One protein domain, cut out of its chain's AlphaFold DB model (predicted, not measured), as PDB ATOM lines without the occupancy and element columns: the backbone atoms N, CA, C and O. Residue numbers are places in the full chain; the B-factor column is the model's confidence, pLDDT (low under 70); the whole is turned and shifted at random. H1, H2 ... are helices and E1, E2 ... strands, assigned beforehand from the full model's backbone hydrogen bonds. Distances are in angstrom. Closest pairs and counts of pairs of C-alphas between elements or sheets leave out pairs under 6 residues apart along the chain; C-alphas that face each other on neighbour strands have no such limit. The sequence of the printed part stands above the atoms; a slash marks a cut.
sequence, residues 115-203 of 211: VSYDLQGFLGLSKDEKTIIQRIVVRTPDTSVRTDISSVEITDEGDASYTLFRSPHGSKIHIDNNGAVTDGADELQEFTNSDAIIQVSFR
ATOM      1  N   VAL A 115      68.876 103.446 120.370       81.88
ATOM      2  CA  VAL A 115      69.571 103.501 121.654       81.88
ATOM      3  C   VAL A 115      70.502 102.296 121.739       81.88
ATOM      4  O   VAL A 115      70.094 101.147 121.561       81.88
ATOM      5  N   SER A 116      71.785 102.570 121.961       85.25
ATOM      6  CA  SER A 116      72.812 101.538 122.094       85.25
ATOM      7  C   SER A 116      72.992 101.188 123.565       85.25
ATOM      8  O   SER A 116      73.366 102.048 124.361       85.25
ATOM      9  N   TYR A 117      72.755  99.929 123.905       85.19
ATOM     10  CA  TYR A 117      73.024  99.357 125.215       85.19
ATOM     11  C   TYR A 117      74.190  98.376 125.105       85.19
ATOM     12  O   TYR A 117      74.346  97.668 124.104       85.19
ATOM     13  N   ASP A 118      75.001  98.314 126.153       87.31
ATOM     14  CA  ASP A 118      75.768  97.104 126.401       87.31
ATOM     15  C   ASP A 118      74.818  95.991 126.876       87.31
ATOM     16  O   ASP A 118      73.643  96.207 127.191       87.31
ATOM     17  N   LEU A 119      75.321  94.763 126.898       82.44
ATOM     18  CA  LEU A 119      74.527  93.590 127.247       82.44
ATOM     19  C   LEU A 119      73.901  93.694 128.647       82.44
ATOM     20  O   LEU A 119      72.738  93.347 128.836       82.44
ATOM     21  N   GLN A 120      74.646  94.227 129.617       83.69
ATOM     22  CA  GLN A 120      74.172  94.394 130.992       83.69
ATOM     23  C   GLN A 120      73.108  95.491 131.108       83.69
ATOM     24  O   GLN A 120      72.091  95.293 131.773       83.69
ATOM     25  N   GLY A 121      73.291  96.619 130.422       85.50
ATOM     26  CA  GLY A 121      72.306  97.692 130.346       85.50
ATOM     27  C   GLY A 121      71.008  97.232 129.690       85.50
ATOM     28  O   GLY A 121      69.929  97.573 130.164       85.50
ATOM     29  N   PHE A 122      71.101  96.387 128.661       87.38
ATOM     30  CA  PHE A 122      69.937  95.777 128.029       87.38
ATOM     31  C   PHE A 122      69.209  94.787 128.951       87.38
ATOM     32  O   PHE A 122      67.979  94.810 129.053       87.38
ATOM     33  N   LEU A 123      69.949  93.919 129.650       85.50
ATOM     34  CA  LEU A 123      69.366  92.978 130.610       85.50
ATOM     35  C   LEU A 123      68.669  93.707 131.766       85.50
ATOM     36  O   LEU A 123      67.616  93.243 132.211       85.50
ATOM     37  N   GLY A 124      69.202  94.862 132.173       87.38
ATOM     38  CA  GLY A 124      68.641  95.746 133.194       87.38
ATOM     39  C   GLY A 124      67.361  96.491 132.800       87.38
ATOM     40  O   GLY A 124      66.737  97.085 133.679       87.38
ATOM     41  N   LEU A 125      66.941  96.451 131.529       87.81
ATOM     42  CA  LEU A 125      65.661  97.026 131.107       87.81
ATOM     43  C   LEU A 125      64.490  96.318 131.800       87.81
ATOM     44  O   LEU A 125      64.465  95.086 131.937       87.81
ATOM     45  N   SER A 126      63.488  97.098 132.197       89.81
ATOM     46  CA  SER A 126      62.240  96.567 132.739       89.81
ATOM     47  C   SER A 126      61.488  95.735 131.693       89.81
ATOM     48  O   SER A 126      61.718  95.834 130.485       89.81
ATOM     49  N   LYS A 127      60.553  94.892 132.150       87.62
ATOM     50  CA  LYS A 127      59.707  94.098 131.242       87.62
ATOM     51  C   LYS A 127      58.930  94.986 130.277       87.62
ATOM     52  O   LYS A 127      58.883  94.685 129.089       87.62
ATOM     53  N   ASP A 128      58.389  96.088 130.783       87.38
ATOM     54  CA  ASP A 128      57.596  97.025 129.995       87.38
ATOM     55  C   ASP A 128      58.460  97.664 128.895       87.38
ATOM     56  O   ASP A 128      58.078  97.634 127.725       87.38
ATOM     57  N   GLU A 129      59.678  98.109 129.228       85.88
ATOM     58  CA  GLU A 129      60.644  98.640 128.252       85.88
ATOM     59  C   GLU A 129      61.038  97.609 127.189       85.88
ATOM     60  O   GLU A 129      61.163  97.950 126.016       85.88
ATOM     61  N   LYS A 130      61.190  96.332 127.559       86.94
ATOM     62  CA  LYS A 130      61.507  95.265 126.597       86.94
ATOM     63  C   LYS A 130      60.356  94.997 125.626       86.94
ATOM     64  O   LYS A 130      60.608  94.707 124.459       86.94
ATOM     65  N   THR A 131      59.101  95.111 126.069       85.94
ATOM     66  CA  THR A 131      57.923  94.845 125.216       85.94
ATOM     67  C   THR A 131      57.648  95.918 124.163       85.94
ATOM     68  O   THR A 131      57.019  95.618 123.151       85.94
ATOM     69  N   ILE A 132      58.141  97.146 124.362       86.00
ATOM     70  CA  ILE A 132      57.984  98.258 123.407       86.00
ATOM     71  C   ILE A 132      59.104  98.321 122.349       86.00
ATOM     72  O   ILE A 132      59.108  99.214 121.494       86.00
ATOM     73  N   ILE A 133      60.055  97.382 122.386       87.12
ATOM     74  CA  ILE A 133      61.126  97.257 121.390       87.12
ATOM     75  C   ILE A 133      60.536  96.753 120.070       87.12
ATOM     76  O   ILE A 133      59.960  95.669 120.005       87.12
ATOM     77  N   GLN A 134      60.734  97.515 118.994       86.06
ATOM     78  CA  GLN A 134      60.287  97.148 117.643       86.06
ATOM     79  C   GLN A 134      61.393  96.550 116.792       86.06
ATOM     80  O   GLN A 134      61.126  95.798 115.859       86.06
ATOM     81  N   ARG A 135      62.642  96.899 117.080       85.94
ATOM     82  CA  ARG A 135      63.794  96.399 116.341       85.94
ATOM     83  C   ARG A 135      64.937  96.164 117.296       85.94
ATOM     84  O   ARG A 135      65.220  97.005 118.145       85.94
ATOM     85  N   ILE A 136      65.620  95.049 117.090       86.06
ATOM     86  CA  ILE A 136      66.880  94.747 117.749       86.06
ATOM     87  C   ILE A 136      67.951  94.513 116.686       86.06
ATOM     88  O   ILE A 136      67.740  93.832 115.677       86.06
ATOM     89  N   VAL A 137      69.104  95.127 116.900       85.38
ATOM     90  CA  VAL A 137      70.313  94.927 116.115       85.38
ATOM     91  C   VAL A 137      71.407  94.530 117.087       85.38
ATOM     92  O   VAL A 137      71.861  95.339 117.893       85.38
ATOM     93  N   VAL A 138      71.830  93.279 117.004       85.44
ATOM     94  CA  VAL A 138      72.938  92.753 117.794       85.44
ATOM     95  C   VAL A 138      74.189  92.871 116.940       85.44
ATOM     96  O   VAL A 138      74.260  92.285 115.857       85.44
ATOM     97  N   ARG A 139      75.153  93.673 117.390       83.06
ATOM     98  CA  ARG A 139      76.444  93.851 116.722       83.06
ATOM     99  C   ARG A 139      77.532  93.186 117.541       83.06
ATOM    100  O   ARG A 139      77.688  93.480 118.722       83.06
ATOM    101  N   THR A 140      78.309  92.345 116.887       80.69
ATOM    102  CA  THR A 140      79.579  91.827 117.390       80.69
ATOM    103  C   THR A 140      80.714  92.351 116.505       80.69
ATOM    104  O   THR A 140      80.439  92.956 115.464       80.69
ATOM    105  N   PRO A 141      81.991  92.169 116.890       79.25
ATOM    106  CA  PRO A 141      83.117  92.587 116.053       79.25
ATOM    107  C   PRO A 141      83.091  91.985 114.641       79.25
ATOM    108  O   PRO A 141      83.515  92.640 113.690       79.25
ATOM    109  N   ASP A 142      82.559  90.766 114.506       79.31
ATOM    110  CA  ASP A 142      82.626  89.985 113.271       79.31
ATOM    111  C   ASP A 142      81.298  89.953 112.497       79.31
ATOM    112  O   ASP A 142      81.294  89.751 111.280       79.31
ATOM    113  N   THR A 143      80.159  90.144 113.174       80.69
ATOM    114  CA  THR A 143      78.827  89.995 112.572       80.69
ATOM    115  C   THR A 143      77.811  90.996 113.119       80.69
ATOM    116  O   THR A 143      77.926  91.517 114.227       80.69
ATOM    117  N   SER A 144      76.762  91.258 112.341       80.81
ATOM    118  CA  SER A 144      75.597  92.010 112.806       80.81
ATOM    119  C   SER A 144      74.316  91.283 112.431       80.81
ATOM    120  O   SER A 144      74.090  91.019 111.248       80.81
ATOM    121  N   VAL A 145      73.464  91.018 113.416       82.06
ATOM    122  CA  VAL A 145      72.145  90.410 113.222       82.06
ATOM    123  C   VAL A 145      71.089  91.474 113.473       82.06
ATOM    124  O   VAL A 145      71.088  92.127 114.515       82.06
ATOM    125  N   ARG A 146      70.185  91.669 112.512       83.50
ATOM    126  CA  ARG A 146      69.083  92.631 112.598       83.50
ATOM    127  C   ARG A 146      67.759  91.896 112.503       83.50
ATOM    128  O   ARG A 146      67.543  91.174 111.535       83.50
ATOM    129  N   THR A 147      66.866  92.167 113.449       84.38
ATOM    130  CA  THR A 147      65.519  91.594 113.459       84.38
ATOM    131  C   THR A 147      64.483  92.652 113.822       84.38
ATOM    132  O   THR A 147      64.606  93.334 114.840       84.38
ATOM    133  N   ASP A 148      63.453  92.781 112.984       87.62
ATOM    134  CA  ASP A 148      62.223  93.495 113.336       87.62
ATOM    135  C   ASP A 148      61.355  92.579 114.211       87.62
ATOM    136  O   ASP A 148      61.198  91.394 113.904       87.62
ATOM    137  N   ILE A 149      60.824  93.121 115.303       87.00
ATOM    138  CA  ILE A 149      60.164  92.398 116.389       87.00
ATOM    139  C   ILE A 149      58.644  92.493 116.241       87.00
ATOM    140  O   ILE A 149      58.075  93.578 116.173       87.00
ATOM    141  N   SER A 150      57.978  91.340 116.224       89.94
ATOM    142  CA  SER A 150      56.517  91.213 116.279       89.94
ATOM    143  C   SER A 150      56.001  90.879 117.675       89.94
ATOM    144  O   SER A 150      54.871  91.222 118.008       89.94
ATOM    145  N   SER A 151      56.797  90.175 118.482       90.06
ATOM    146  CA  SER A 151      56.442  89.802 119.851       90.06
ATOM    147  C   SER A 151      57.684  89.554 120.701       90.06
ATOM    148  O   SER A 151      58.727  89.134 120.191       90.06
ATOM    149  N   VAL A 152      57.539  89.807 122.001       90.94
ATOM    150  CA  VAL A 152      58.564  89.590 123.025       90.94
ATOM    151  C   VAL A 152      57.992  88.656 124.083       90.94
ATOM    152  O   VAL A 152      56.899  88.889 124.598       90.94
ATOM    153  N   GLU A 153      58.718  87.591 124.393       91.56
ATOM    154  CA  GLU A 153      58.377  86.608 125.418       91.56
ATOM    155  C   GLU A 153      59.473  86.636 126.488       91.56
ATOM    156  O   GLU A 153      60.641  86.391 126.193       91.56
ATOM    157  N   ILE A 154      59.104  86.995 127.718       90.62
ATOM    158  CA  ILE A 154      60.029  87.124 128.850       90.62
ATOM    159  C   ILE A 154      59.693  86.023 129.850       90.62
ATOM    160  O   ILE A 154      58.583  86.001 130.388       90.62
ATOM    161  N   THR A 155      60.652  85.137 130.110       90.56
ATOM    162  CA  THR A 155      60.522  84.057 131.094       90.56
ATOM    163  C   THR A 155      61.454  84.333 132.266       90.56
ATOM    164  O   THR A 155      62.649  84.516 132.065       90.56
ATOM    165  N   ASP A 156      60.917  84.322 133.489       84.62
ATOM    166  CA  ASP A 156      61.674  84.532 134.732       84.62
ATOM    167  C   ASP A 156      61.546  83.323 135.665       84.62
ATOM    168  O   ASP A 156      61.052  83.424 136.789       84.62
ATOM    169  N   GLU A 157      61.951  82.148 135.189       82.38
ATOM    170  CA  GLU A 157      61.929  80.918 135.985       82.38
ATOM    171  C   GLU A 157      63.345  80.531 136.430       82.38
ATOM    172  O   GLU A 157      64.034  79.743 135.786       82.38
ATOM    173  N   GLY A 158      63.784  81.095 137.562       77.12
ATOM    174  CA  GLY A 158      65.032  80.710 138.233       77.12
ATOM    175  C   GLY A 158      66.267  80.815 137.330       77.12
ATOM    176  O   GLY A 158      66.533  81.873 136.765       77.12
ATOM    177  N   ASP A 159      67.003  79.709 137.193       72.31
ATOM    178  CA  ASP A 159      68.240  79.628 136.400       72.31
ATOM    179  C   ASP A 159      68.003  79.682 134.875       72.31
ATOM    180  O   ASP A 159      68.958  79.802 134.112       72.31
ATOM    181  N   ALA A 160      66.748  79.606 134.414       74.88
ATOM    182  CA  ALA A 160      66.377  79.566 132.996       74.88
ATOM    183  C   ALA A 160      65.661  80.848 132.538       74.88
ATOM    184  O   ALA A 160      64.745  80.793 131.719       74.88
ATOM    185  N   SER A 161      66.030  82.004 133.090       82.00
ATOM    186  CA  SER A 161      65.419  83.268 132.682       82.00
ATOM    187  C   SER A 161      66.032  83.799 131.380       82.00
ATOM    188  O   SER A 161      67.254  83.831 131.207       82.00
ATOM    189  N   TYR A 162      65.151  84.144 130.435       86.19
ATOM    190  CA  TYR A 162      65.503  84.569 129.084       86.19
ATOM    191  C   TYR A 162      64.480  85.541 128.498       86.19
ATOM    192  O   TYR A 162      63.304  85.568 128.876       86.19
ATOM    193  N   THR A 163      64.932  86.310 127.509       88.31
ATOM    194  CA  THR A 163      64.084  87.138 126.653       88.31
ATOM    195  C   THR A 163      64.147  86.631 125.215       88.31
ATOM    196  O   THR A 163      65.217  86.574 124.609       88.31
ATOM    197  N   LEU A 164      62.992  86.268 124.663       89.19
ATOM    198  CA  LEU A 164      62.837  85.791 123.295       89.19
ATOM    199  C   LEU A 164      62.121  86.843 122.446       89.19
ATOM    200  O   LEU A 164      60.949  87.152 122.653       89.19
ATOM    201  N   PHE A 165      62.821  87.337 121.436       89.88
ATOM    202  CA  PHE A 165      62.313  88.254 120.431       89.88
ATOM    203  C   PHE A 165      61.950  87.484 119.167       89.88
ATOM    204  O   PHE A 165      62.783  86.759 118.625       89.88
ATOM    205  N   ARG A 166      60.721  87.633 118.671       90.12
ATOM    206  CA  ARG A 166      60.257  86.948 117.454       90.12
ATOM    207  C   ARG A 166      60.014  87.950 116.340       90.12
ATOM    208  O   ARG A 166      59.450  89.013 116.579       90.12
ATOM    209  N   SER A 167      60.391  87.578 115.124       88.38
ATOM    210  CA  SER A 167      60.140  88.350 113.912       88.38
ATOM    211  C   SER A 167      58.813  87.983 113.252       88.38
ATOM    212  O   SER A 167      58.408  86.818 113.328       88.38
ATOM    213  N   PRO A 168      58.164  88.903 112.506       83.38
ATOM    214  CA  PRO A 168      57.071  88.548 111.595       83.38
ATOM    215  C   PRO A 168      57.446  87.441 110.596       83.38
ATOM    216  O   PRO A 168      56.583  86.685 110.159       83.38
ATOM    217  N   HIS A 169      58.733  87.335 110.248       85.38
ATOM    218  CA  HIS A 169      59.246  86.403 109.242       85.38
ATOM    219  C   HIS A 169      59.787  85.090 109.828       85.38
ATOM    220  O   HIS A 169      60.350  84.280 109.098       85.38
ATOM    221  N   GLY A 170      59.605  84.857 111.133       83.12
ATOM    222  CA  GLY A 170      59.970  83.600 111.793       83.12
ATOM    223  C   GLY A 170      61.363  83.556 112.429       83.12
ATOM    224  O   GLY A 170      61.609  82.637 113.208       83.12
ATOM    225  N   SER A 171      62.229  84.545 112.178       83.69
ATOM    226  CA  SER A 171      63.500  84.714 112.902       83.69
ATOM    227  C   SER A 171      63.263  84.908 114.399       83.69
ATOM    228  O   SER A 171      62.238  85.471 114.808       83.69
ATOM    229  N   LYS A 172      64.199  84.440 115.223       87.88
ATOM    230  CA  LYS A 172      64.089  84.494 116.681       87.88
ATOM    231  C   LYS A 172      65.426  84.884 117.276       87.88
ATOM    232  O   LYS A 172      66.409  84.225 116.981       87.88
ATOM    233  N   ILE A 173      65.446  85.876 118.153       87.25
ATOM    234  CA  ILE A 173      66.629  86.211 118.944       87.25
ATOM    235  C   ILE A 173      66.338  85.846 120.390       87.25
ATOM    236  O   ILE A 173      65.405  86.374 120.991       87.25
ATOM    237  N   HIS A 174      67.125  84.931 120.931       88.88
ATOM    238  CA  HIS A 174      67.045  84.498 122.316       88.88
ATOM    239  C   HIS A 174      68.249  85.048 123.078       88.88
ATOM    240  O   HIS A 174      69.387  84.822 122.668       88.88
ATOM    241  N   ILE A 175      67.977  85.800 124.144       87.81
ATOM    242  CA  ILE A 175      68.974  86.422 125.017       87.81
ATOM    243  C   ILE A 175      68.760  85.862 126.417       87.81
ATOM    244  O   ILE A 175      67.715  86.115 127.023       87.81
ATOM    245  N   ASP A 176      69.720  85.089 126.914       87.56
ATOM    246  CA  ASP A 176      69.681  84.579 128.284       87.56
ATOM    247  C   ASP A 176      70.238  85.603 129.293       87.56
ATOM    248  O   ASP A 176      70.851  86.611 128.930       87.56
ATOM    249  N   ASN A 177      70.038  85.346 130.586       82.44
ATOM    250  CA  ASN A 177      70.550  86.215 131.651       82.44
ATOM    251  C   ASN A 177      72.076  86.204 131.819       82.44
ATOM    252  O   ASN A 177      72.614  87.066 132.515       82.44
ATOM    253  N   ASN A 178      72.776  85.255 131.197       80.00
ATOM    254  CA  ASN A 178      74.236  85.232 131.153       80.00
ATOM    255  C   ASN A 178      74.777  86.061 129.980       80.00
ATOM    256  O   ASN A 178      75.990  86.247 129.867       80.00
ATOM    257  N   GLY A 179      73.885  86.586 129.137       73.56
ATOM    258  CA  GLY A 179      74.224  87.390 127.982       73.56
ATOM    259  C   GLY A 179      74.469  86.588 126.703       73.56
ATOM    260  O   GLY A 179      74.857  87.169 125.690       73.56
ATOM    261  N   ALA A 180      74.227  85.278 126.699       77.56
ATOM    262  CA  ALA A 180      74.297  84.504 125.474       77.56
ATOM    263  C   ALA A 180      73.151  84.923 124.549       77.56
ATOM    264  O   ALA A 180      71.967  84.781 124.871       77.56
ATOM    265  N   VAL A 181      73.516  85.448 123.382       79.62
ATOM    266  CA  VAL A 181      72.578  85.763 122.306       79.62
ATOM    267  C   VAL A 181      72.609  84.628 121.296       79.62
ATOM    268  O   VAL A 181      73.684  84.179 120.914       79.62
ATOM    269  N   THR A 182      71.443  84.166 120.856       80.31
ATOM    270  CA  THR A 182      71.311  83.067 119.892       80.31
ATOM    271  C   THR A 182      70.241  83.398 118.853       80.31
ATOM    272  O   THR A 182      69.154  83.859 119.205       80.31
ATOM    273  N   ASP A 183      70.554  83.202 117.569       78.19
ATOM    274  CA  ASP A 183      69.596  83.330 116.465       78.19
ATOM    275  C   ASP A 183      69.009  81.946 116.165       78.19
ATOM    276  O   ASP A 183      69.736  80.989 115.913       78.19
ATOM    277  N   GLY A 184      67.686  81.811 116.240       64.62
ATOM    278  CA  GLY A 184      66.958  80.540 116.160       64.62
ATOM    279  C   GLY A 184      66.947  79.870 114.779       64.62
ATOM    280  O   GLY A 184      66.080  79.029 114.537       64.62
ATOM    281  N   ALA A 185      67.858  80.247 113.882       55.88
ATOM    282  CA  ALA A 185      68.098  79.611 112.593       55.88
ATOM    283  C   ALA A 185      69.221  78.560 112.722       55.88
ATOM    284  O   ALA A 185      70.350  78.778 112.305       55.88
ATOM    285  N   ASP A 186      68.887  77.420 113.331       50.44
ATOM    286  CA  ASP A 186      69.605  76.132 113.301       50.44
ATOM    287  C   ASP A 186      71.072  76.018 113.777       50.44
ATOM    288  O   ASP A 186      71.508  74.896 114.019       50.44
ATOM    289  N   GLU A 187      71.814  77.089 114.051       46.75
ATOM    290  CA  GLU A 187      73.096  77.011 114.770       46.75
ATOM    291  C   GLU A 187      73.233  78.193 115.732       46.75
ATOM    292  O   GLU A 187      73.267  79.356 115.330       46.75
ATOM    293  N   LEU A 188      73.311  77.882 117.030       45.47
ATOM    294  CA  LEU A 188      73.584  78.851 118.086       45.47
ATOM    295  C   LEU A 188      74.990  79.422 117.842       45.47
ATOM    296  O   LEU A 188      75.980  78.850 118.295       45.47
ATOM    297  N   GLN A 189      75.104  80.548 117.132       54.91
ATOM    298  CA  GLN A 189      76.257  81.418 117.342       54.91
ATOM    299  C   GLN A 189      76.108  81.965 118.752       54.91
ATOM    300  O   GLN A 189      75.405  82.941 118.980       54.91
ATOM    301  N   GLU A 190      76.687  81.251 119.709       56.19
ATOM    302  CA  GLU A 190      76.739  81.675 121.093       56.19
ATOM    303  C   GLU A 190      77.673  82.883 121.165       56.19
ATOM    304  O   GLU A 190      78.899  82.761 121.151       56.19
ATOM    305  N   PHE A 191      77.090  84.078 121.184       61.72
ATOM    306  CA  PHE A 191      77.851  85.304 121.373       61.72
ATOM    307  C   PHE A 191      78.185  85.446 122.861       61.72
ATOM    308  O   PHE A 191      77.484  86.119 123.604       61.72
ATOM    309  N   THR A 192      79.251  84.782 123.309       59.34
ATOM    310  CA  THR A 192      79.728  84.804 124.709       59.34
ATOM    311  C   THR A 192      80.673  85.971 125.020       59.34
ATOM    312  O   THR A 192      81.313  85.996 126.070       59.34
ATOM    313  N   ASN A 193      80.790  86.954 124.123       56.56
ATOM    314  CA  ASN A 193      81.721  88.067 124.295       56.56
ATOM    315  C   ASN A 193      81.080  89.264 125.004       56.56
ATOM    316  O   ASN A 193      80.005  89.728 124.627       56.56
ATOM    317  N   SER A 194      81.835  89.845 125.941       59.84
ATOM    318  CA  SER A 194      81.570  91.133 126.604       59.84
ATOM    319  C   SER A 194      81.445  92.331 125.653       59.84
ATOM    320  O   SER A 194      81.124  93.428 126.099       59.84
ATOM    321  N   ASP A 195      81.701  92.126 124.362       66.88
ATOM    322  CA  ASP A 195      81.841  93.177 123.352       66.88
ATOM    323  C   ASP A 195      80.609  93.288 122.438       66.88
ATOM    324  O   ASP A 195      80.608  94.068 121.484       66.88
ATOM    325  N   ALA A 196      79.557  92.502 122.694       72.75
ATOM    326  CA  ALA A 196      78.305  92.618 121.961       72.75
ATOM    327  C   ALA A 196      77.598  93.938 122.313       72.75
ATOM    328  O   ALA A 196      77.281  94.208 123.472       72.75
ATOM    329  N   ILE A 197      77.317  94.748 121.292       78.94
ATOM    330  CA  ILE A 197      76.525  95.974 121.414       78.94
ATOM    331  C   ILE A 197      75.114  95.662 120.931       78.94
ATOM    332  O   ILE A 197      74.913  95.270 119.776       78.94
ATOM    333  N   ILE A 198      74.131  95.868 121.803       81.06
ATOM    334  CA  ILE A 198      72.719  95.709 121.473       81.06
ATOM    335  C   ILE A 198      72.158  97.092 121.174       81.06
ATOM    336  O   ILE A 198      71.999  97.930 122.058       81.06
ATOM    337  N   GLN A 199      71.845  97.338 119.910       81.69
ATOM    338  CA  GLN A 199      71.096  98.523 119.518       81.69
ATOM    339  C   GLN A 199      69.629  98.157 119.424       81.69
ATOM    340  O   GLN A 199      69.256  97.251 118.676       81.69
ATOM    341  N   VAL A 200      68.794  98.861 120.172       81.69
ATOM    342  CA  VAL A 200      67.346  98.672 120.122       81.69
ATOM    343  C   VAL A 200      66.687  99.942 119.650       81.69
ATOM    344  O   VAL A 200      67.174 101.051 119.867       81.69
ATOM    345  N   SER A 201      65.565  99.768 118.975       78.94
ATOM    346  CA  SER A 201      64.723 100.875 118.575       78.94
ATOM    347  C   SER A 201      63.341 100.694 119.168       78.94
ATOM    348  O   SER A 201      62.715  99.638 119.019       78.94
ATOM    349  N   PHE A 202      62.889 101.732 119.855       77.25
ATOM    350  CA  PHE A 202      61.604 101.765 120.533       77.25
ATOM    351  C   PHE A 202      60.535 102.350 119.623       77.25
ATOM    352  O   PHE A 202      60.823 103.203 118.780       77.25
ATOM    353  N   ARG A 203      59.285 101.933 119.836       66.62
ATOM    354  CA  ARG A 203      58.149 102.610 119.221       66.62
ATOM    355  C   ARG A 203      57.989 104.000 119.824       66.62
ATOM    356  O   ARG A 203      57.686 104.120 121.007       66.62
TER     357      ARG A 203
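What this domain is: This is residues 115 to 203 of the 211 residues of the protein "Hypothetical protein" of Fibrocapsa japonica (UniProt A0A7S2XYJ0). The domain is a small sandwich of two antiparallel four-stranded sheets, E1 E8 E2 E3 and E4 E5 E6 E7, face to face with their strands crossed at 63 degrees. The sheets come closest at E3 and spread toward E1, where the short helix H1 sits in the opening, with the equally short H2 beside E4. The printed part has 89 residues, in the order E1 H1 H2 E2 E3 E4 E5 E6 E7 E8, and is mostly strand. It is compact and rounded, with a radius of gyration of the C-alphas of 11.8 A and spans of 31 by 30 by 27 A.

Where its parts are: Find C-alpha 115 at (69.571, 103.501, 121.654), where E1, residues 115 to 118, begins. Beside it is E8, residues 197 to 202, 16.0 A long, ending at C-alpha 202 at (61.604, 101.765, 120.533). Next come E2, residues 133 to 139, 16.4 A long, and E3, residues 144 to 148, 13.5 A. For the second sheet, start at C-alpha 151 at (56.442, 89.802, 119.851) and read E4, residues 151 to 155, 13.3 A; E5, residues 162 to 166, 13.0 A; E6, residues 172 to 176, 12.9 A; and E7, residues 181 to 183. H1 is residues 119 to 123 and H2 residues 127 to 131.

How they stand to each other: In the first sheet, look for N 117 and O 198 at 2.8 A between E1 and E8, N 137 and O 199 at 2.8 A between E8 and E2, and N 138 and O 145 at 2.8 A across the hairpin of E2 and E3. E1, H1 H2 and E2 make a split strand-helix-strand unit, two strands running the same way with E8 between them, and its crossover is right-handed. E4 to E7 form a meander, each strand the antiparallel neighbour of the one before; find N 153 and O 164 at 2.9 A, N 163 and O 175 at 2.8 A, and N 182 and O 174 at 2.8 A. Between the sheets, the closest C-alphas of E3 and E6 are those of Thr 147 and Ile 173, 7.8 A apart. H1 is on the first sheet at a height of 7.6 A, only just over E1 with 3 of its C-alphas, and only grazes the second. H2 only grazes the second sheet; its closest C-alphas to E4 are Thr 131 and Val 152, 5.7 A apart. In H1 and H2 every O i to N i+4 pair is within hydrogen-bond range.

The domain as a whole: The C-alphas of Asp 142 and Glu 157, the two farthest apart, are 32.0 A from each other. The printed part has no cut. The link from E7 to E8, residues 184 to 196, is long. Look there for low confidence: residues 184 to 195, and residue 203, are under 70, while the mean pLDDT of the printed part is 80.3.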